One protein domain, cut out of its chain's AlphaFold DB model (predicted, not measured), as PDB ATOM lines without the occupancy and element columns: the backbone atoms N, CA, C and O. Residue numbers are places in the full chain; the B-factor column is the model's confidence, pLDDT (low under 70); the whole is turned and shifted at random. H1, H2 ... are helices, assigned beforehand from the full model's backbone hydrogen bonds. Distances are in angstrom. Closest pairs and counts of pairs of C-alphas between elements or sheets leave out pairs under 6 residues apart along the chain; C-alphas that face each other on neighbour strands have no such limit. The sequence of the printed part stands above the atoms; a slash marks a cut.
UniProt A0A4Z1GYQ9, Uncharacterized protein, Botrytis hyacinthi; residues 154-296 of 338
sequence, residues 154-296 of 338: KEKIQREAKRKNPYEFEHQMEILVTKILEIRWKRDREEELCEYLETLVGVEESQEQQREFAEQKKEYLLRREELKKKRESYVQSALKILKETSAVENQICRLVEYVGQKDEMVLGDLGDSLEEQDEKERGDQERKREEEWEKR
ATOM      1  N   LYS A 154     186.518 138.471  55.240       74.75
ATOM      2  CA  LYS A 154     185.449 139.198  54.533       74.75
ATOM      3  C   LYS A 154     184.170 138.363  54.452       74.75
ATOM      4  O   LYS A 154     183.101 138.870  54.775       74.75
ATOM      5  N   GLU A 155     184.281 137.079  54.114       69.88
ATOM      6  CA  GLU A 155     183.141 136.158  54.110       69.88
ATOM      7  C   GLU A 155     182.526 135.978  55.501       69.88
ATOM      8  O   GLU A 155     181.304 135.966  55.630       69.88
ATOM      9  N   LYS A 156     183.347 135.856  56.553       71.75
ATOM     10  CA  LYS A 156     182.855 135.749  57.932       71.75
ATOM     11  C   LYS A 156     182.062 136.995  58.332       71.75
ATOM     12  O   LYS A 156     180.948 136.850  58.823       71.75
ATOM     13  N   ILE A 157     182.585 138.189  58.049       69.06
ATOM     14  CA  ILE A 157     181.894 139.461  58.306       69.06
ATOM     15  C   ILE A 157     180.575 139.529  57.526       69.06
ATOM     16  O   ILE A 157     179.549 139.886  58.094       69.06
ATOM     17  N   GLN A 158     180.564 139.132  56.250       64.56
ATOM     18  CA  GLN A 158     179.334 139.090  55.451       64.56
ATOM     19  C   GLN A 158     178.305 138.104  56.013       64.56
ATOM     20  O   GLN A 158     177.121 138.422  56.056       64.56
ATOM     21  N   ARG A 159     178.730 136.917  56.463       58.59
ATOM     22  CA  ARG A 159     177.830 135.932  57.089       58.59
ATOM     23  C   ARG A 159     177.287 136.430  58.426       58.59
ATOM     24  O   ARG A 159     176.119 136.210  58.711       58.59
ATOM     25  N   GLU A 160     178.106 137.099  59.231       61.56
ATOM     26  CA  GLU A 160     177.673 137.697  60.498       61.56
ATOM     27  C   GLU A 160     176.701 138.862  60.273       61.56
ATOM     28  O   GLU A 160     175.671 138.916  60.936       61.56
ATOM     29  N   ALA A 161     176.954 139.736  59.296       60.47
ATOM     30  CA  ALA A 161     176.025 140.802  58.914       60.47
ATOM     31  C   ALA A 161     174.687 140.239  58.403       60.47
ATOM     32  O   ALA A 161     173.626 140.681  58.839       60.47
ATOM     33  N   LYS A 162     174.731 139.195  57.562       60.88
ATOM     34  CA  LYS A 162     173.533 138.472  57.101       60.88
ATOM     35  C   LYS A 162     172.753 137.798  58.233       60.88
ATOM     36  O   LYS A 162     171.562 137.589  58.073       60.88
ATOM     37  N   ARG A 163     173.399 137.443  59.350       59.59
ATOM     38  CA  ARG A 163     172.738 136.849  60.528       59.59
ATOM     39  C   ARG A 163     172.174 137.882  61.499       59.59
ATOM     40  O   ARG A 163     171.214 137.573  62.186       59.59
ATOM     41  N   LYS A 164     172.765 139.079  61.581       61.72
ATOM     42  CA  LYS A 164     172.290 140.148  62.475       61.72
ATOM     43  C   LYS A 164     171.026 140.836  61.958       61.72
ATOM     44  O   LYS A 164     170.171 141.167  62.764       61.72
ATOM     45  N   ASN A 165     170.900 141.001  60.640       62.09
ATOM     46  CA  ASN A 165     169.771 141.713  60.030       62.09
ATOM     47  C   ASN A 165     168.398 141.046  60.301       62.09
ATOM     48  O   ASN A 165     167.477 141.756  60.688       62.09
ATOM     49  N   PRO A 166     168.253 139.705  60.201       64.38
ATOM     50  CA  PRO A 166     166.997 139.033  60.543       64.38
ATOM     51  C   PRO A 166     166.647 139.139  62.028       64.38
ATOM     52  O   PRO A 166     165.509 139.416  62.373       64.38
ATOM     53  N   TYR A 167     167.640 138.995  62.910       69.25
ATOM     54  CA  TYR A 167     167.426 139.069  64.358       69.25
ATOM     55  C   TYR A 167     166.974 140.465  64.811       69.25
ATOM     56  O   TYR A 167     166.112 140.604  65.672       69.25
ATOM     57  N   GLU A 168     167.545 141.515  64.220       74.56
ATOM     58  CA  GLU A 168     167.145 142.893  64.501       74.56
ATOM     59  C   GLU A 168     165.724 143.184  63.998       74.56
ATOM     60  O   GLU A 168     164.954 143.842  64.691       74.56
ATOM     61  N   PHE A 169     165.349 142.646  62.834       73.75
ATOM     62  CA  PHE A 169     163.987 142.759  62.316       73.75
ATOM     63  C   PHE A 169     162.965 142.010  63.177       73.75
ATOM     64  O   PHE A 169     161.937 142.586  63.531       73.75
ATOM     65  N   GLU A 170     163.255 140.760  63.547       76.38
ATOM     66  CA  GLU A 170     162.415 139.956  64.444       76.38
ATOM     67  C   GLU A 170     162.178 140.681  65.771       76.38
ATOM     68  O   GLU A 170     161.040 140.786  66.223       76.38
ATOM     69  N   HIS A 171     163.228 141.274  66.345       73.19
ATOM     70  CA  HIS A 171     163.110 142.046  67.577       73.19
ATOM     71  C   HIS A 171     162.233 143.302  67.419       73.19
ATOM     72  O   HIS A 171     161.418 143.601  68.288       73.19
ATOM     73  N   GLN A 172     162.346 144.032  66.304       73.69
ATOM     74  CA  GLN A 172     161.475 145.189  66.044       73.69
ATOM     75  C   GLN A 172     160.011 144.783  65.838       73.69
ATOM     76  O   GLN A 172     159.103 145.489  66.282       73.69
ATOM     77  N   MET A 173     159.772 143.641  65.194       76.81
ATOM     78  CA  MET A 173     158.430 143.076  65.063       76.81
ATOM     79  C   MET A 173     157.854 142.681  66.423       76.81
ATOM     80  O   MET A 173     156.701 142.999  66.699       76.81
ATOM     81  N   GLU A 174     158.653 142.056  67.289       72.69
ATOM     82  CA  GLU A 174     158.256 141.707  68.656       72.69
ATOM     83  C   GLU A 174     157.831 142.955  69.445       72.69
ATOM     84  O   GLU A 174     156.725 142.988  69.981       72.69
ATOM     85  N   ILE A 175     158.641 144.021  69.417       76.25
ATOM     86  CA  ILE A 175     158.312 145.305  70.061       76.25
ATOM     87  C   ILE A 175     156.978 145.866  69.543       76.25
ATOM     88  O   ILE A 175     156.139 146.307  70.333       76.25
ATOM     89  N   LEU A 176     156.771 145.865  68.221       73.38
ATOM     90  CA  LEU A 176     155.538 146.364  67.612       73.38
ATOM     91  C   LEU A 176     154.319 145.550  68.065       73.38
ATOM     92  O   LEU A 176     153.303 146.134  68.445       73.38
ATOM     93  N   VAL A 177     154.424 144.220  68.048       74.44
ATOM     94  CA  VAL A 177     153.345 143.316  68.468       74.44
ATOM     95  C   VAL A 177     153.023 143.511  69.948       74.44
ATOM     96  O   VAL A 177     151.852 143.665  70.290       74.44
ATOM     97  N   THR A 178     154.030 143.591  70.822       71.75
ATOM     98  CA  THR A 178     153.814 143.871  72.251       71.75
ATOM     99  C   THR A 178     153.070 145.189  72.451       71.75
ATOM    100  O   THR A 178     152.085 145.227  73.185       71.75
ATOM    101  N   LYS A 179     153.465 146.253  71.742       77.69
ATOM    102  CA  LYS A 179     152.789 147.554  71.826       77.69
ATOM    103  C   LYS A 179     151.321 147.482  71.386       77.69
ATOM    104  O   LYS A 179     150.465 148.084  72.030       77.69
ATOM    105  N   ILE A 180     151.017 146.758  70.308       75.38
ATOM    106  CA  ILE A 180     149.634 146.558  69.837       75.38
ATOM    107  C   ILE A 180     148.807 145.808  70.892       75.38
ATOM    108  O   ILE A 180     147.687 146.217  71.196       75.38
ATOM    109  N   LEU A 181     149.366 144.753  71.491       71.00
ATOM    110  CA  LEU A 181     148.699 143.980  72.544       71.00
ATOM    111  C   LEU A 181     148.439 144.812  73.805       71.00
ATOM    112  O   LEU A 181     147.353 144.735  74.373       71.00
ATOM    113  N   GLU A 182     149.389 145.651  74.223       75.94
ATOM    114  CA  GLU A 182     149.195 146.570  75.351       75.94
ATOM    115  C   GLU A 182     148.055 147.564  75.102       75.94
ATOM    116  O   GLU A 182     147.267 147.839  76.007       75.94
ATOM    117  N   ILE A 183     147.954 148.106  73.884       75.69
ATOM    118  CA  ILE A 183     146.867 149.019  73.503       75.69
ATOM    119  C   ILE A 183     145.520 148.297  73.560       75.69
ATOM    120  O   ILE A 183     144.569 148.837  74.122       75.69
ATOM    121  N   ARG A 184     145.436 147.080  73.012       76.31
ATOM    122  CA  ARG A 184     144.219 146.257  73.067       76.31
ATOM    123  C   ARG A 184     143.789 145.991  74.503       76.31
ATOM    124  O   ARG A 184     142.673 146.323  74.870       76.31
ATOM    125  N   TRP A 185     144.714 145.545  75.344       77.62
ATOM    126  CA  TRP A 185     144.423 145.282  76.750       77.62
ATOM    127  C   TRP A 185     143.912 146.515  77.510       77.62
ATOM    128  O   TRP A 185     143.045 146.400  78.378       77.62
ATOM    129  N   LYS A 186     144.422 147.712  77.189       75.00
ATOM    130  CA  LYS A 186     143.881 148.967  77.732       75.00
ATOM    131  C   LYS A 186     142.449 149.218  77.255       75.00
ATOM    132  O   LYS A 186     141.626 149.582  78.086       75.00
ATOM    133  N   ARG A 187     142.153 149.004  75.966       74.75
ATOM    134  CA  ARG A 187     140.793 149.145  75.412       74.75
ATOM    135  C   ARG A 187     139.821 148.172  76.074       74.75
ATOM    136  O   ARG A 187     138.769 148.613  76.512       74.75
ATOM    137  N   ASP A 188     140.196 146.905  76.224       73.50
ATOM    138  CA  ASP A 188     139.338 145.887  76.849       73.50
ATOM    139  C   ASP A 188     138.991 146.276  78.291       73.50
ATOM    140  O   ASP A 188     137.833 146.257  78.696       73.50
ATOM    141  N   ARG A 189     139.987 146.741  79.058       70.81
ATOM    142  CA  ARG A 189     139.767 147.260  80.416       70.81
ATOM    143  C   ARG A 189     138.892 148.508  80.451       70.81
ATOM    144  O   ARG A 189     138.129 148.685  81.398       70.81
ATOM    145  N   GLU A 190     139.035 149.406  79.479       69.50
ATOM    146  CA  GLU A 190     138.166 150.579  79.355       69.50
ATOM    147  C   GLU A 190     136.722 150.167  79.040       69.50
ATOM    148  O   GLU A 190     135.797 150.744  79.612       69.50
ATOM    149  N   GLU A 191     136.518 149.163  78.184       72.50
ATOM    150  CA  GLU A 191     135.193 148.628  77.851       72.50
ATOM    151  C   GLU A 191     134.557 147.921  79.063       72.50
ATOM    152  O   GLU A 191     133.422 148.246  79.414       72.50
ATOM    153  N   GLU A 192     135.302 147.091  79.800       71.06
ATOM    154  CA  GLU A 192     134.859 146.487  81.071       71.06
ATOM    155  C   GLU A 192     134.466 147.546  82.118       71.06
ATOM    156  O   GLU A 192     133.452 147.421  82.808       71.06
ATOM    157  N   LEU A 193     135.255 148.621  82.245       67.56
ATOM    158  CA  LEU A 193     134.933 149.743  83.132       67.56
ATOM    159  C   LEU A 193     133.662 150.470  82.686       67.56
ATOM    160  O   LEU A 193     132.869 150.872  83.538       67.56
ATOM    161  N   CYS A 194     133.452 150.638  81.380       63.50
ATOM    162  CA  CYS A 194     132.220 151.220  80.855       63.50
ATOM    163  C   CYS A 194     131.010 150.337  81.181       63.50
ATOM    164  O   CYS A 194     130.018 150.855  81.685       63.50
ATOM    165  N   GLU A 195     131.096 149.020  80.980       70.62
ATOM    166  CA  GLU A 195     130.030 148.072  81.340       70.62
ATOM    167  C   GLU A 195     129.729 148.087  82.845       70.62
ATOM    168  O   GLU A 195     128.570 148.086  83.273       70.62
ATOM    169  N   TYR A 196     130.775 148.161  83.671       66.81
ATOM    170  CA  TYR A 196     130.640 148.282  85.118       66.81
ATOM    171  C   TYR A 196     129.940 149.586  85.526       66.81
ATOM    172  O   TYR A 196     129.033 149.567  86.361       66.81
ATOM    173  N   LEU A 197     130.319 150.715  84.922       64.56
ATOM    174  CA  LEU A 197     129.668 152.005  85.157       64.56
ATOM    175  C   LEU A 197     128.212 152.003  84.673       64.56
ATOM    176  O   LEU A 197     127.351 152.478  85.406       64.56
ATOM    177  N   GLU A 198     127.910 151.417  83.509       65.62
ATOM    178  CA  GLU A 198     126.531 151.226  83.029       65.62
ATOM    179  C   GLU A 198     125.699 150.412  84.038       65.62
ATOM    180  O   GLU A 198     124.552 150.756  84.335       65.62
ATOM    181  N   THR A 199     126.301 149.384  84.641       68.88
ATOM    182  CA  THR A 199     125.656 148.554  85.670       68.88
ATOM    183  C   THR A 199     125.386 149.333  86.963       68.88
ATOM    184  O   THR A 199     124.337 149.153  87.579       68.88
ATOM    185  N   LEU A 200     126.306 150.209  87.382       60.47
ATOM    186  CA  LEU A 200     126.140 151.054  88.573       60.47
ATOM    187  C   LEU A 200     125.107 152.170  88.373       60.47
ATOM    188  O   LEU A 200     124.359 152.491  89.294       60.47
ATOM    189  N   VAL A 201     125.071 152.761  87.180       57.22
ATOM    190  CA  VAL A 201     124.149 153.846  86.820       57.22
ATOM    191  C   VAL A 201     122.716 153.324  86.644       57.22
ATOM    192  O   VAL A 201     121.762 154.003  87.014       57.22
ATOM    193  N   GLY A 202     122.541 152.070  86.217       54.31
ATOM    194  CA  GLY A 202     121.233 151.414  86.103       54.31
ATOM    195  C   GLY A 202     120.449 151.220  87.414       54.31
ATOM    196  O   GLY A 202     119.361 150.648  87.374       54.31
ATOM    197  N   VAL A 203     120.964 151.668  88.566       56.97
ATOM    198  CA  VAL A 203     120.349 151.419  89.878       56.97
ATOM    199  C   VAL A 203     119.265 152.449  90.255       56.97
ATOM    200  O   VAL A 203     118.337 152.050  90.949       56.97
ATOM    201  N   GLU A 204     119.268 153.704  89.764       55.75
ATOM    202  CA  GLU A 204     118.226 154.713  90.114       55.75
ATOM    203  C   GLU A 204     117.970 155.831  89.060       55.75
ATOM    204  O   GLU A 204     117.603 156.951  89.417       55.75
ATOM    205  N   GLU A 205     118.143 155.599  87.753       58.59
ATOM    206  CA  GLU A 205     117.878 156.654  86.751       58.59
ATOM    207  C   GLU A 205     116.390 156.856  86.416       58.59
ATOM    208  O   GLU A 205     115.612 155.907  86.282       58.59
ATOM    209  N   SER A 206     115.993 158.117  86.208       69.12
ATOM    210  CA  SER A 206     114.672 158.452  85.668       69.12
ATOM    211  C   SER A 206     114.561 158.048  84.186       69.12
ATOM    212  O   SER A 206     115.553 157.971  83.461       69.12
ATOM    213  N   GLN A 207     113.338 157.829  83.685       72.81
ATOM    214  CA  GLN A 207     113.113 157.481  82.269       72.81
ATOM    215  C   GLN A 207     113.632 158.544  81.282       72.81
ATOM    216  O   GLN A 207     113.927 158.223  80.130       72.81
ATOM    217  N   GLU A 208     113.718 159.805  81.710       72.38
ATOM    218  CA  GLU A 208     114.249 160.903  80.896       72.38
ATOM    219  C   GLU A 208     115.777 160.825  80.795       72.38
ATOM    220  O   GLU A 208     116.311 160.925  79.692       72.38
ATOM    221  N   GLN A 209     116.468 160.508  81.897       69.62
ATOM    222  CA  GLN A 209     117.921 160.299  81.909       69.62
ATOM    223  C   GLN A 209     118.329 159.104  81.042       69.62
ATOM    224  O   GLN A 209     119.255 159.216  80.243       69.62
ATOM    225  N   GLN A 210     117.574 158.003  81.093       70.62
ATOM    226  CA  GLN A 210     117.826 156.840  80.234       70.62
ATOM    227  C   GLN A 210     117.687 157.163  78.739       70.62
ATOM    228  O   GLN A 210     118.438 156.634  77.917       70.62
ATOM    229  N   ARG A 211     116.733 158.028  78.359       77.75
ATOM    230  CA  ARG A 211     116.592 158.474  76.962       77.75
ATOM    231  C   ARG A 211     117.748 159.365  76.535       77.75
ATOM    232  O   ARG A 211     118.293 159.135  75.459       77.75
ATOM    233  N   GLU A 212     118.130 160.335  77.361       78.19
ATOM    234  CA  GLU A 212     119.266 161.216  77.072       78.19
ATOM    235  C   GLU A 212     120.572 160.419  76.946       78.19
ATOM    236  O   GLU A 212     121.310 160.605  75.977       78.19
ATOM    237  N   PHE A 213     120.822 159.458  77.841       74.06
ATOM    238  CA  PHE A 213     121.970 158.553  77.736       74.06
ATOM    239  C   PHE A 213     121.925 157.693  76.473       74.06
ATOM    240  O   PHE A 213     122.946 157.528  75.805       74.06
ATOM    241  N   ALA A 214     120.758 157.160  76.100       76.06
ATOM    242  CA  ALA A 214     120.615 156.377  74.877       76.06
ATOM    243  C   ALA A 214     120.885 157.216  73.614       76.06
ATOM    244  O   ALA A 214     121.537 156.733  72.682       76.06
ATOM    245  N   GLU A 215     120.428 158.470  73.577       81.38
ATOM    246  CA  GLU A 215     120.710 159.397  72.476       81.38
ATOM    247  C   GLU A 215     122.195 159.776  72.416       81.38
ATOM    248  O   GLU A 215     122.797 159.687  71.342       81.38
ATOM    249  N   GLN A 216     122.822 160.083  73.556       73.69
ATOM    250  CA  GLN A 216     124.261 160.355  73.638       73.69
ATOM    251  C   GLN A 216     125.101 159.140  73.227       73.69
ATOM    252  O   GLN A 216     126.059 159.279  72.464       73.69
ATOM    253  N   LYS A 217     124.724 157.929  73.660       75.81
ATOM    254  CA  LYS A 217     125.374 156.672  73.256       75.81
ATOM    255  C   LYS A 217     125.262 156.464  71.748       75.81
ATOM    256  O   LYS A 217     126.245 156.110  71.100       75.81
ATOM    257  N   LYS A 218     124.092 156.731  71.164       79.31
ATOM    258  CA  LYS A 218     123.877 156.639  69.716       79.31
ATOM    259  C   LYS A 218     124.732 157.645  68.940       79.31
ATOM    260  O   LYS A 218     125.345 157.268  67.943       79.31
ATOM    261  N   GLU A 219     124.804 158.896  69.392       79.19
ATOM    262  CA  GLU A 219     125.649 159.929  68.781       79.19
ATOM    263  C   GLU A 219     127.140 159.575  68.887       79.19
ATOM    264  O   GLU A 219     127.879 159.655  67.901       79.19
ATOM    265  N   TYR A 220     127.575 159.108  70.059       74.88
ATOM    266  CA  TYR A 220     128.942 158.653  70.293       74.88
ATOM    267  C   TYR A 220     129.329 157.497  69.359       74.88
ATOM    268  O   TYR A 220     130.385 157.547  68.723       74.88
ATOM    269  N   LEU A 221     128.465 156.484  69.222       72.62
ATOM    270  CA  LEU A 221     128.696 155.346  68.328       72.62
ATOM    271  C   LEU A 221     128.784 155.777  66.857       72.62
ATOM    272  O   LEU A 221     129.712 155.361  66.163       72.62
ATOM    273  N   LEU A 222     127.891 156.662  66.400       78.69
ATOM    274  CA  LEU A 222     127.940 157.220  65.042       78.69
ATOM    275  C   LEU A 222     129.259 157.957  64.783       78.69
ATOM    276  O   LEU A 222     129.935 157.714  63.781       78.69
ATOM    277  N   ARG A 223     129.680 158.812  65.719       74.62
ATOM    278  CA  ARG A 223     130.939 159.559  65.613       74.62
ATOM    279  C   ARG A 223     132.162 158.637  65.645       74.62
ATOM    280  O   ARG A 223     133.127 158.869  64.911       74.62
ATOM    281  N   ARG A 224     132.127 157.570  66.453       72.81
ATOM    282  CA  ARG A 224     133.160 156.516  66.489       72.81
ATOM    283  C   ARG A 224     133.266 155.816  65.133       72.81
ATOM    284  O   ARG A 224     134.385 155.602  64.663       72.81
ATOM    285  N   GLU A 225     132.143 155.511  64.489       75.62
ATOM    286  CA  GLU A 225     132.099 154.851  63.179       75.62
ATOM    287  C   GLU A 225     132.644 155.749  62.053       75.62
ATOM    288  O   GLU A 225     133.444 155.304  61.227       75.62
ATOM    289  N   GLU A 226     132.303 157.039  62.047       79.75
ATOM    290  CA  GLU A 226     132.874 158.006  61.099       79.75
ATOM    291  C   GLU A 226     134.396 158.139  61.246       79.75
ATOM    292  O   GLU A 226     135.133 158.196  60.255       79.75
ATOM    293  N   LEU A 227     134.887 158.168  62.488       73.62
ATOM    294  CA  LEU A 227     136.320 158.186  62.769       73.62
ATOM    295  C   LEU A 227     136.987 156.864  62.372       73.62
ATOM    296  O   LEU A 227     138.118 156.884  61.891       73.62
ATOM    297  N   LYS A 228     136.307 155.718  62.531       76.69
ATOM    298  CA  LYS A 228     136.793 154.408  62.064       76.69
ATOM    299  C   LYS A 228     137.017 154.422  60.548       76.69
ATOM    300  O   LYS A 228     138.135 154.167  60.112       76.69
ATOM    301  N   LYS A 229     136.039 154.885  59.761       77.56
ATOM    302  CA  LYS A 229     136.163 155.014  58.292       77.56
ATOM    303  C   LYS A 229     137.331 155.908  57.859       77.56
ATOM    304  O   LYS A 229     138.033 155.605  56.900       77.56
ATOM    305  N   LYS A 230     137.594 157.007  58.580       78.00
ATOM    306  CA  LYS A 230     138.766 157.865  58.306       78.00
ATOM    307  C   LYS A 230     140.091 157.152  58.611       78.00
ATOM    308  O   LYS A 230     141.069 157.344  57.885       78.00
ATOM    309  N   ARG A 231     140.114 156.329  59.664       81.12
ATOM    310  CA  ARG A 231     141.287 155.570  60.126       81.12
ATOM    311  C   ARG A 231     141.602 154.348  59.268       81.12
ATOM    312  O   ARG A 231     142.778 154.043  59.100       81.12
ATOM    313  N   GLU A 232     140.600 153.720  58.654       84.88
ATOM    314  CA  GLU A 232     140.767 152.540  57.789       84.88
ATOM    315  C   GLU A 232     141.837 152.743  56.709       84.88
ATOM    316  O   GLU A 232     142.648 151.853  56.470       84.88
ATOM    317  N   SER A 233     141.914 153.933  56.105       85.56
ATOM    318  CA  SER A 233     142.951 154.237  55.107       85.56
ATOM    319  C   SER A 233     144.380 154.126  55.668       85.56
ATOM    320  O   SER A 233     145.276 153.593  55.007       85.56
ATOM    321  N   TYR A 234     144.593 154.570  56.910       85.62
ATOM    322  CA  TYR A 234     145.880 154.502  57.599       85.62
ATOM    323  C   TYR A 234     146.217 153.077  58.040       85.62
ATOM    324  O   TYR A 234     147.366 152.658  57.894       85.62
ATOM    325  N   VAL A 235     145.220 152.322  58.508       86.81
ATOM    326  CA  VAL A 235     145.365 150.907  58.884       86.81
ATOM    327  C   VAL A 235     145.735 150.060  57.664       86.81
ATOM    328  O   VAL A 235     146.719 149.327  57.697       86.81
ATOM    329  N   GLN A 236     145.029 150.232  56.544       86.62
ATOM    330  CA  GLN A 236     145.330 149.534  55.288       86.62
ATOM    331  C   GLN A 236     146.729 149.870  54.765       86.62
ATOM    332  O   GLN A 236     147.459 148.989  54.303       86.62
ATOM    333  N   SER A 237     147.144 151.135  54.876       87.69
ATOM    334  CA  SER A 237     148.510 151.528  54.530       87.69
ATOM    335  C   SER A 237     149.548 150.851  55.429       87.69
ATOM    336  O   SER A 237     150.587 150.436  54.919       87.69
ATOM    337  N   ALA A 238     149.302 150.745  56.737       86.25
ATOM    338  CA  ALA A 238     150.216 150.097  57.674       86.25
ATOM    339  C   ALA A 238     150.314 148.583  57.421       86.25
ATOM    340  O   ALA A 238     151.421 148.060  57.319       86.25
ATOM    341  N   LEU A 239     149.179 147.905  57.205       86.50
ATOM    342  CA  LEU A 239     149.130 146.491  56.806       86.50
ATOM    343  C   LEU A 239     149.942 146.229  55.541       86.50
ATOM    344  O   LEU A 239     150.717 145.278  55.476       86.50
ATOM    345  N   LYS A 240     149.773 147.081  54.524       87.75
ATOM    346  CA  LYS A 240     150.507 146.954  53.266       87.75
ATOM    347  C   LYS A 240     152.016 147.079  53.481       87.75
ATOM    348  O   LYS A 240     152.758 146.249  52.964       87.75
ATOM    349  N   ILE A 241     152.455 148.062  54.271       86.12
ATOM    350  CA  ILE A 241     153.875 148.244  54.606       86.12
ATOM    351  C   ILE A 241     154.422 146.998  55.304       86.12
ATOM    352  O   ILE A 241     155.469 146.508  54.895       86.12
ATOM    353  N   LEU A 242     153.700 146.452  56.291       82.50
ATOM    354  CA  LEU A 242     154.124 145.250  57.015       82.50
ATOM    355  C   LEU A 242     154.269 144.031  56.087       82.50
ATOM    356  O   LEU A 242     155.278 143.324  56.154       82.50
ATOM    357  N   LYS A 243     153.320 143.829  55.164       81.69
ATOM    358  CA  LYS A 243     153.387 142.759  54.150       81.69
ATOM    359  C   LYS A 243     154.559 142.923  53.191       81.69
ATOM    360  O   LYS A 243     155.230 141.954  52.850       81.69
ATOM    361  N   GLU A 244     154.814 144.146  52.741       80.62
ATOM    362  CA  GLU A 244     155.944 144.426  51.856       80.62
ATOM    363  C   GLU A 244     157.276 144.221  52.588       80.62
ATOM    364  O   GLU A 244     158.206 143.659  52.015       80.62
ATOM    365  N   THR A 245     157.369 144.592  53.867       75.94
ATOM    366  CA  THR A 245     158.589 144.382  54.659       75.94
ATOM    367  C   THR A 245     158.896 142.926  54.958       75.94
ATOM    368  O   THR A 245     160.074 142.575  55.000       75.94
ATOM    369  N   SER A 246     157.879 142.084  55.157       69.81
ATOM    370  CA  SER A 246     158.077 140.656  55.418       69.81
ATOM    371  C   SER A 246     158.433 139.869  54.152       69.81
ATOM    372  O   SER A 246     159.118 138.852  54.241       69.81
ATOM    373  N   ALA A 247     158.028 140.353  52.972       69.19
ATOM    374  CA  ALA A 247     158.293 139.708  51.686       69.19
ATOM    375  C   ALA A 247     159.698 139.982  51.108       69.19
ATOM    376  O   ALA A 247     160.128 139.295  50.179       69.19
ATOM    377  N   VAL A 248     160.417 140.992  51.606       70.00
ATOM    378  CA  VAL A 248     161.721 141.410  51.064       70.00
ATOM    379  C   VAL A 248     162.867 140.696  51.790       70.00
ATOM    380  O   VAL A 248     162.940 140.709  53.014       70.00
ATOM    381  N   GLU A 249     163.825 140.129  51.038       56.06
ATOM    382  CA  GLU A 249     165.004 139.423  51.592       56.06
ATOM    383  C   GLU A 249     165.851 140.290  52.542       56.06
ATOM    384  O   GLU A 249     166.488 139.786  53.465       56.06
ATOM    385  N   ASN A 250     165.848 141.606  52.330       61.09
ATOM    386  CA  ASN A 250     166.396 142.591  53.255       61.09
ATOM    387  C   ASN A 250     165.261 143.156  54.106       61.09
ATOM    388  O   ASN A 250     164.812 144.269  53.853       61.09
ATOM    389  N   GLN A 251     164.785 142.378  55.072       66.31
ATOM    390  CA  GLN A 251     163.771 142.784  56.040       66.31
ATOM    391  C   GLN A 251     164.122 144.166  56.638       66.31
ATOM    392  O   GLN A 251     165.184 144.348  57.236       66.31
ATOM    393  N   ILE A 252     163.287 145.183  56.388       76.00
ATOM    394  CA  ILE A 252     163.641 146.594  56.626       76.00
ATOM    395  C   ILE A 252     163.108 147.052  57.990       76.00
ATOM    396  O   ILE A 252     161.978 147.532  58.080       76.00
ATOM    397  N   CYS A 253     163.941 146.997  59.035       76.88
ATOM    398  CA  CYS A 253     163.581 147.425  60.400       76.88
ATOM    399  C   CYS A 253     162.946 148.825  60.457       76.88
ATOM    400  O   CYS A 253     161.945 149.035  61.132       76.88
ATOM    401  N   ARG A 254     163.464 149.775  59.667       82.06
ATOM    402  CA  ARG A 254     162.975 151.166  59.644       82.06
ATOM    403  C   ARG A 254     161.494 151.297  59.294       82.06
ATOM    404  O   ARG A 254     160.844 152.250  59.712       82.06
ATOM    405  N   LEU A 255     160.969 150.387  58.476       82.75
ATOM    406  CA  LEU A 255     159.564 150.419  58.076       82.75
ATOM    407  C   LEU A 255     158.658 149.864  59.184       82.75
ATOM    408  O   LEU A 255     157.568 150.396  59.383       82.75
ATOM    409  N   VAL A 256     159.138 148.883  59.956       80.75
ATOM    410  CA  VAL A 256     158.465 148.393  61.173       80.75
ATOM    411  C   VAL A 256     158.417 149.497  62.229       80.75
ATOM    412  O   VAL A 256     157.351 149.806  62.756       80.75
ATOM    413  N   GLU A 257     159.541 150.178  62.460       84.44
ATOM    414  CA  GLU A 257     159.617 151.335  63.362       84.44
ATOM    415  C   GLU A 257     158.668 152.464  62.930       84.44
ATOM    416  O   GLU A 257     157.967 153.044  63.759       84.44
ATOM    417  N   TYR A 258     158.596 152.755  61.625       86.81
ATOM    418  CA  TYR A 258     157.672 153.749  61.073       86.81
ATOM    419  C   TYR A 258     156.201 153.399  61.345       86.81
ATOM    420  O   TYR A 258     155.403 154.286  61.658       86.81
ATOM    421  N   VAL A 259     155.831 152.116  61.260       85.94
ATOM    422  CA  VAL A 259     154.493 151.652  61.655       85.94
ATOM    423  C   VAL A 259     154.301 151.797  63.166       85.94
ATOM    424  O   VAL A 259     153.280 152.323  63.597       85.94
ATOM    425  N   GLY A 260     155.302 151.446  63.976       83.44
ATOM    426  CA  GLY A 260     155.253 151.580  65.435       83.44
ATOM    427  C   GLY A 260     155.111 153.015  65.956       83.44
ATOM    428  O   GLY A 260     154.680 153.211  67.094       83.44
ATOM    429  N   GLN A 261     155.418 154.022  65.137       88.94
ATOM    430  CA  GLN A 261     155.222 155.443  65.448       88.94
ATOM    431  C   GLN A 261     153.795 155.955  65.182       88.94
ATOM    432  O   GLN A 261     153.519 157.128  65.437       88.94
ATOM    433  N   LYS A 262     152.885 155.121  64.662       85.50
ATOM    434  CA  LYS A 262     151.474 155.498  64.486       85.50
ATOM    435  C   LYS A 262     150.773 155.698  65.833       85.50
ATOM    436  O   LYS A 262     151.268 155.278  66.882       85.50
ATOM    437  N   ASP A 263     149.642 156.401  65.791       86.62
ATOM    438  CA  ASP A 263     148.841 156.665  66.982       86.62
ATOM    439  C   ASP A 263     148.239 155.367  67.550       86.62
ATOM    440  O   ASP A 263     148.117 154.351  66.860       86.62
ATOM    441  N   GLU A 264     147.885 155.387  68.838       84.38
ATOM    442  CA  GLU A 264     147.365 154.193  69.519       84.38
ATOM    443  C   GLU A 264     146.067 153.689  68.877       84.38
ATOM    444  O   GLU A 264     145.830 152.488  68.821       84.38
ATOM    445  N   MET A 265     145.254 154.590  68.319       80.38
ATOM    446  CA  MET A 265     144.006 154.220  67.654       80.38
ATOM    447  C   MET A 265     144.248 153.421  66.367       80.38
ATOM    448  O   MET A 265     143.620 152.385  66.176       80.38
ATOM    449  N   VAL A 266     145.167 153.864  65.500       84.38
ATOM    450  CA  VAL A 266     145.538 153.132  64.278       84.38
ATOM    451  C   VAL A 266     146.251 151.831  64.627       84.38
ATOM    452  O   VAL A 266     146.013 150.835  63.957       84.38
ATOM    453  N   LEU A 267     147.095 151.810  65.664       82.31
ATOM    454  CA  LEU A 267     147.770 150.586  66.110       82.31
ATOM    455  C   LEU A 267     146.794 149.554  66.690       82.31
ATOM    456  O   LEU A 267     146.947 148.366  66.415       82.31
ATOM    457  N   GLY A 268     145.782 149.992  67.442       82.75
ATOM    458  CA  GLY A 268     144.722 149.118  67.944       82.75
ATOM    459  C   GLY A 268     143.917 148.492  66.805       82.75
ATOM    460  O   GLY A 268     143.836 147.272  66.714       82.75
ATOM    461  N   ASP A 269     143.405 149.319  65.888       85.62
ATOM    462  CA  ASP A 269     142.611 148.854  64.739       85.62
ATOM    463  C   ASP A 269     143.460 148.016  63.740       85.62
ATOM    464  O   ASP A 269     142.947 147.139  63.038       85.62
ATOM    465  N   LEU A 270     144.777 148.258  63.681       84.06
ATOM    466  CA  LEU A 270     145.740 147.423  62.956       84.06
ATOM    467  C   LEU A 270     145.865 146.031  63.575       84.06
ATOM    468  O   LEU A 270     145.921 145.062  62.824       84.06
ATOM    469  N   GLY A 271     145.890 145.928  64.907       83.56
ATOM    470  CA  GLY A 271     145.871 144.641  65.601       83.56
ATOM    471  C   GLY A 271     144.674 143.793  65.179       83.56
ATOM    472  O   GLY A 271     144.855 142.645  64.783       83.56
ATOM    473  N   ASP A 272     143.482 144.395  65.166       82.75
ATOM    474  CA  ASP A 272     142.225 143.732  64.771       82.75
ATOM    475  C   ASP A 272     142.301 143.213  63.339       82.75
ATOM    476  O   ASP A 272     141.992 142.058  63.058       82.75
ATOM    477  N   SER A 273     142.843 144.032  62.441       83.50
ATOM    478  CA  SER A 273     143.004 143.644  61.042       83.50
ATOM    479  C   SER A 273     144.058 142.548  60.815       83.50
ATOM    480  O   SER A 273     143.971 141.823  59.823       83.50
ATOM    481  N   LEU A 274     145.086 142.459  61.668       80.69
ATOM    482  CA  LEU A 274     146.109 141.407  61.595       80.69
ATOM    483  C   LEU A 274     145.543 140.063  62.062       80.69
ATOM    484  O   LEU A 274     145.745 139.056  61.392       80.69
ATOM    485  N   GLU A 275     144.778 140.059  63.149       80.06
ATOM    486  CA  GLU A 275     144.126 138.854  63.668       80.06
ATOM    487  C   GLU A 275     143.093 138.291  62.685       80.06
ATOM    488  O   GLU A 275     143.138 137.104  62.361       80.06
ATOM    489  N   GLU A 276     142.247 139.150  62.105       82.06
ATOM    490  CA  GLU A 276     141.308 138.753  61.045       82.06
ATOM    491  C   GLU A 276     142.027 138.129  59.833       82.06
ATOM    492  O   GLU A 276     141.514 137.205  59.193       82.06
ATOM    493  N   GLN A 277     143.223 138.625  59.487       78.06
ATOM    494  CA  GLN A 277     144.031 138.039  58.416       78.06
ATOM    495  C   GLN A 277     144.603 136.680  58.805       78.06
ATOM    496  O   GLN A 277     144.493 135.752  58.006       78.06
ATOM    497  N   ASP A 278     145.149 136.537  60.010       76.50
ATOM    498  CA  ASP A 278     145.710 135.276  60.503       76.50
ATOM    499  C   ASP A 278     144.645 134.177  60.629       76.50
ATOM    500  O   ASP A 278     144.897 133.005  60.329       76.50
ATOM    501  N   GLU A 279     143.435 134.526  61.065       77.12
ATOM    502  CA  GLU A 279     142.291 133.612  61.085       77.12
ATOM    503  C   GLU A 279     141.900 133.173  59.676       77.12
ATOM    504  O   GLU A 279     141.729 131.979  59.410       77.12
ATOM    505  N   LYS A 280     141.816 134.128  58.743       80.69
ATOM    506  CA  LYS A 280     141.488 133.841  57.348       80.69
ATOM    507  C   LYS A 280     142.545 132.962  56.683       80.69
ATOM    508  O   LYS A 280     142.195 132.009  55.990       80.69
ATOM    509  N   GLU A 281     143.824 133.256  56.899       80.25
ATOM    510  CA  GLU A 281     144.932 132.468  56.361       80.25
ATOM    511  C   GLU A 281     144.945 131.050  56.939       80.25
ATOM    512  O   GLU A 281     145.119 130.090  56.182       80.25
ATOM    513  N   ARG A 282     144.685 130.887  58.243       74.69
ATOM    514  CA  ARG A 282     144.512 129.559  58.851       74.69
ATOM    515  C   ARG A 282     143.352 128.792  58.232       74.69
ATOM    516  O   ARG A 282     143.549 127.642  57.841       74.69
ATOM    517  N   GLY A 283     142.188 129.423  58.084       82.81
ATOM    518  CA  GLY A 283     141.023 128.799  57.453       82.81
ATOM    519  C   GLY A 283     141.280 128.405  55.991       82.81
ATOM    520  O   GLY A 283     140.872 127.334  55.545       82.81
ATOM    521  N   ASP A 284     142.013 129.225  55.236       84.00
ATOM    522  CA  ASP A 284     142.435 128.902  53.867       84.00
ATOM    523  C   ASP A 284     143.408 127.714  53.822       84.00
ATOM    524  O   ASP A 284     143.311 126.862  52.936       84.00
ATOM    525  N   GLN A 285     144.352 127.637  54.763       76.38
ATOM    526  CA  GLN A 285     145.283 126.511  54.869       76.38
ATOM    527  C   GLN A 285     144.590 125.215  55.295       76.38
ATOM    528  O   GLN A 285     144.942 124.143  54.806       76.38
ATOM    529  N   GLU A 286     143.620 125.290  56.202       82.62
ATOM    530  CA  GLU A 286     142.818 124.144  56.626       82.62
ATOM    531  C   GLU A 286     141.986 123.591  55.468       82.62
ATOM    532  O   GLU A 286     142.132 122.417  55.138       82.62
ATOM    533  N   ARG A 287     141.274 124.455  54.735       85.31
ATOM    534  CA  ARG A 287     140.551 124.054  53.516       85.31
ATOM    535  C   ARG A 287     141.459 123.404  52.475       85.31
ATOM    536  O   ARG A 287     141.120 122.363  51.927       85.31
ATOM    537  N   LYS A 288     142.650 123.965  52.230       83.38
ATOM    538  CA  LYS A 288     143.633 123.354  51.314       83.38
ATOM    539  C   LYS A 288     144.083 121.970  51.782       83.38
ATOM    540  O   LYS A 288     144.253 121.083  50.949       83.38
ATOM    541  N   ARG A 289     144.286 121.781  53.091       80.88
ATOM    542  CA  ARG A 289     144.646 120.479  53.672       80.88
ATOM    543  C   ARG A 289     143.513 119.467  53.521       80.88
ATOM    544  O   ARG A 289     143.789 118.324  53.167       80.88
ATOM    545  N   GLU A 290     142.269 119.881  53.735       82.12
ATOM    546  CA  GLU A 290     141.087 119.041  53.517       82.12
ATOM    547  C   GLU A 290     140.944 118.641  52.044       82.12
ATOM    548  O   GLU A 290     140.831 117.454  51.745       82.12
ATOM    549  N   GLU A 291     141.061 119.593  51.114       84.62
ATOM    550  CA  GLU A 291     141.020 119.323  49.671       84.62
ATOM    551  C   GLU A 291     142.148 118.380  49.219       84.62
ATOM    552  O   GLU A 291     141.951 117.509  48.367       84.62
ATOM    553  N   GLU A 292     143.357 118.539  49.764       81.56
ATOM    554  CA  GLU A 292     144.485 117.653  49.471       81.56
ATOM    555  C   GLU A 292     144.267 116.249  50.055       81.56
ATOM    556  O   GLU A 292     144.583 115.245  49.409       81.56
ATOM    557  N   TRP A 293     143.682 116.157  51.250       74.38
ATOM    558  CA  TRP A 293     143.319 114.890  51.876       74.38
ATOM    559  C   TRP A 293     142.210 114.160  51.106       74.38
ATOM    560  O   TRP A 293     142.327 112.957  50.862       74.38
ATOM    561  N   GLU A 294     141.185 114.874  50.633       76.00
ATOM    562  CA  GLU A 294     140.129 114.319  49.779       76.00
ATOM    563  C   GLU A 294     140.669 113.819  48.436       76.00
ATOM    564  O   GLU A 294     140.310 112.721  48.003       76.00
ATOM    565  N   LYS A 295     141.597 114.554  47.805       76.94
ATOM    566  CA  LYS A 295     142.279 114.098  46.579       76.94
ATOM    567  C   LYS A 295     143.048 112.798  46.804       76.94
ATOM    568  O   LYS A 295     142.882 111.851  46.037       76.94
ATOM    569  N   ARG A 296     143.814 112.699  47.898       68.81
ATOM    570  CA  ARG A 296     144.536 111.463  48.262       68.81
ATOM    571  C   ARG A 296     143.585 110.296  48.554       68.81
ATOM    572  O   ARG A 296     143.917 109.148  48.271       68.81
TER     573      ARG A 296
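This is residues 154 to 296 of the 338 residues of an uncharacterized protein of Botrytis hyacinthi (UniProt A0A4Z1GYQ9). Two very long helices, H1 and H2, run back along each other as a long, slender fork joined at one end; the short helix H3 and the first turns of H4 are wedged between them, and the rest of H4 leaves sideways as a free arm, residues 275 to 296. H2 has a kink of 39 degrees near residue 231, and beyond it residues 231 to 245 pack on H3 and H4, while the joined end of the fork, with residues 188 to 200 of H1 and 211 to 226 of H2, stands free. The printed part has 143 residues with four named helices, in the order H1, H2, H3, H4, and no named strand; its class is all helix. It is only just extended, close to loose, with a radius of gyration of the C-alphas of 22.2 A, and its elongated outline spans 79 by 46 by 26 A.

H1, residues 154 to 201, is 70.8 A long and begins at C-alpha 154, (185.449, 139.198, 54.533). H2, residues 207 to 247, is 57.4 A long and begins at C-alpha 207, (113.113, 157.481, 82.269). H3 has residues 253 to 260. H4, residues 264 to 296, is 47.8 A long and ends at C-alpha 296, (144.536, 111.463, 48.262).

H1 and H2 are near each other, with 5 pairs of C-alphas within 10 A but no pair within 8 A. H1 touches H3 with residues 168 to 179 alone, the same way at a shallow tilt of 7 degrees; their closest C-alphas, of Phe 169 and Cys 253, are 5.1 A apart. With residues 180 to 184 alone H1 touches H4, only just about perpendicular at 71 degrees, and the closest C-alphas, of Ile 180 and Leu 267, are 5.8 A apart. H2 and H3 form a helical hairpin, opposite ways at a shallow tilt of 7 degrees, with the closest C-alphas, of Ala 238 and Val 259, 6.0 A apart. H2 touches H4 at a steep tilt of 64 degrees, the same way, and the closest C-alphas, of Val 235 and Leu 270, are 5.4 A apart. H3 and H4 are close but not clearly touching, with the closest C-alphas, of Gly 260 and Leu 267, 7.6 A apart. In H3 and H4 every O i to N i+4 pair is within hydrogen-bond range; in H1 42 of 44 are, and in H2 35 of 37.

The C-alphas farthest apart, of Lys 154 and Ser 206, are 79.7 A apart. The printed part has no cut, and its three links are tight. The mean pLDDT of the printed part is 75.4, with 33 residues under 70, among them residues 157 to 167 and 196 to 206.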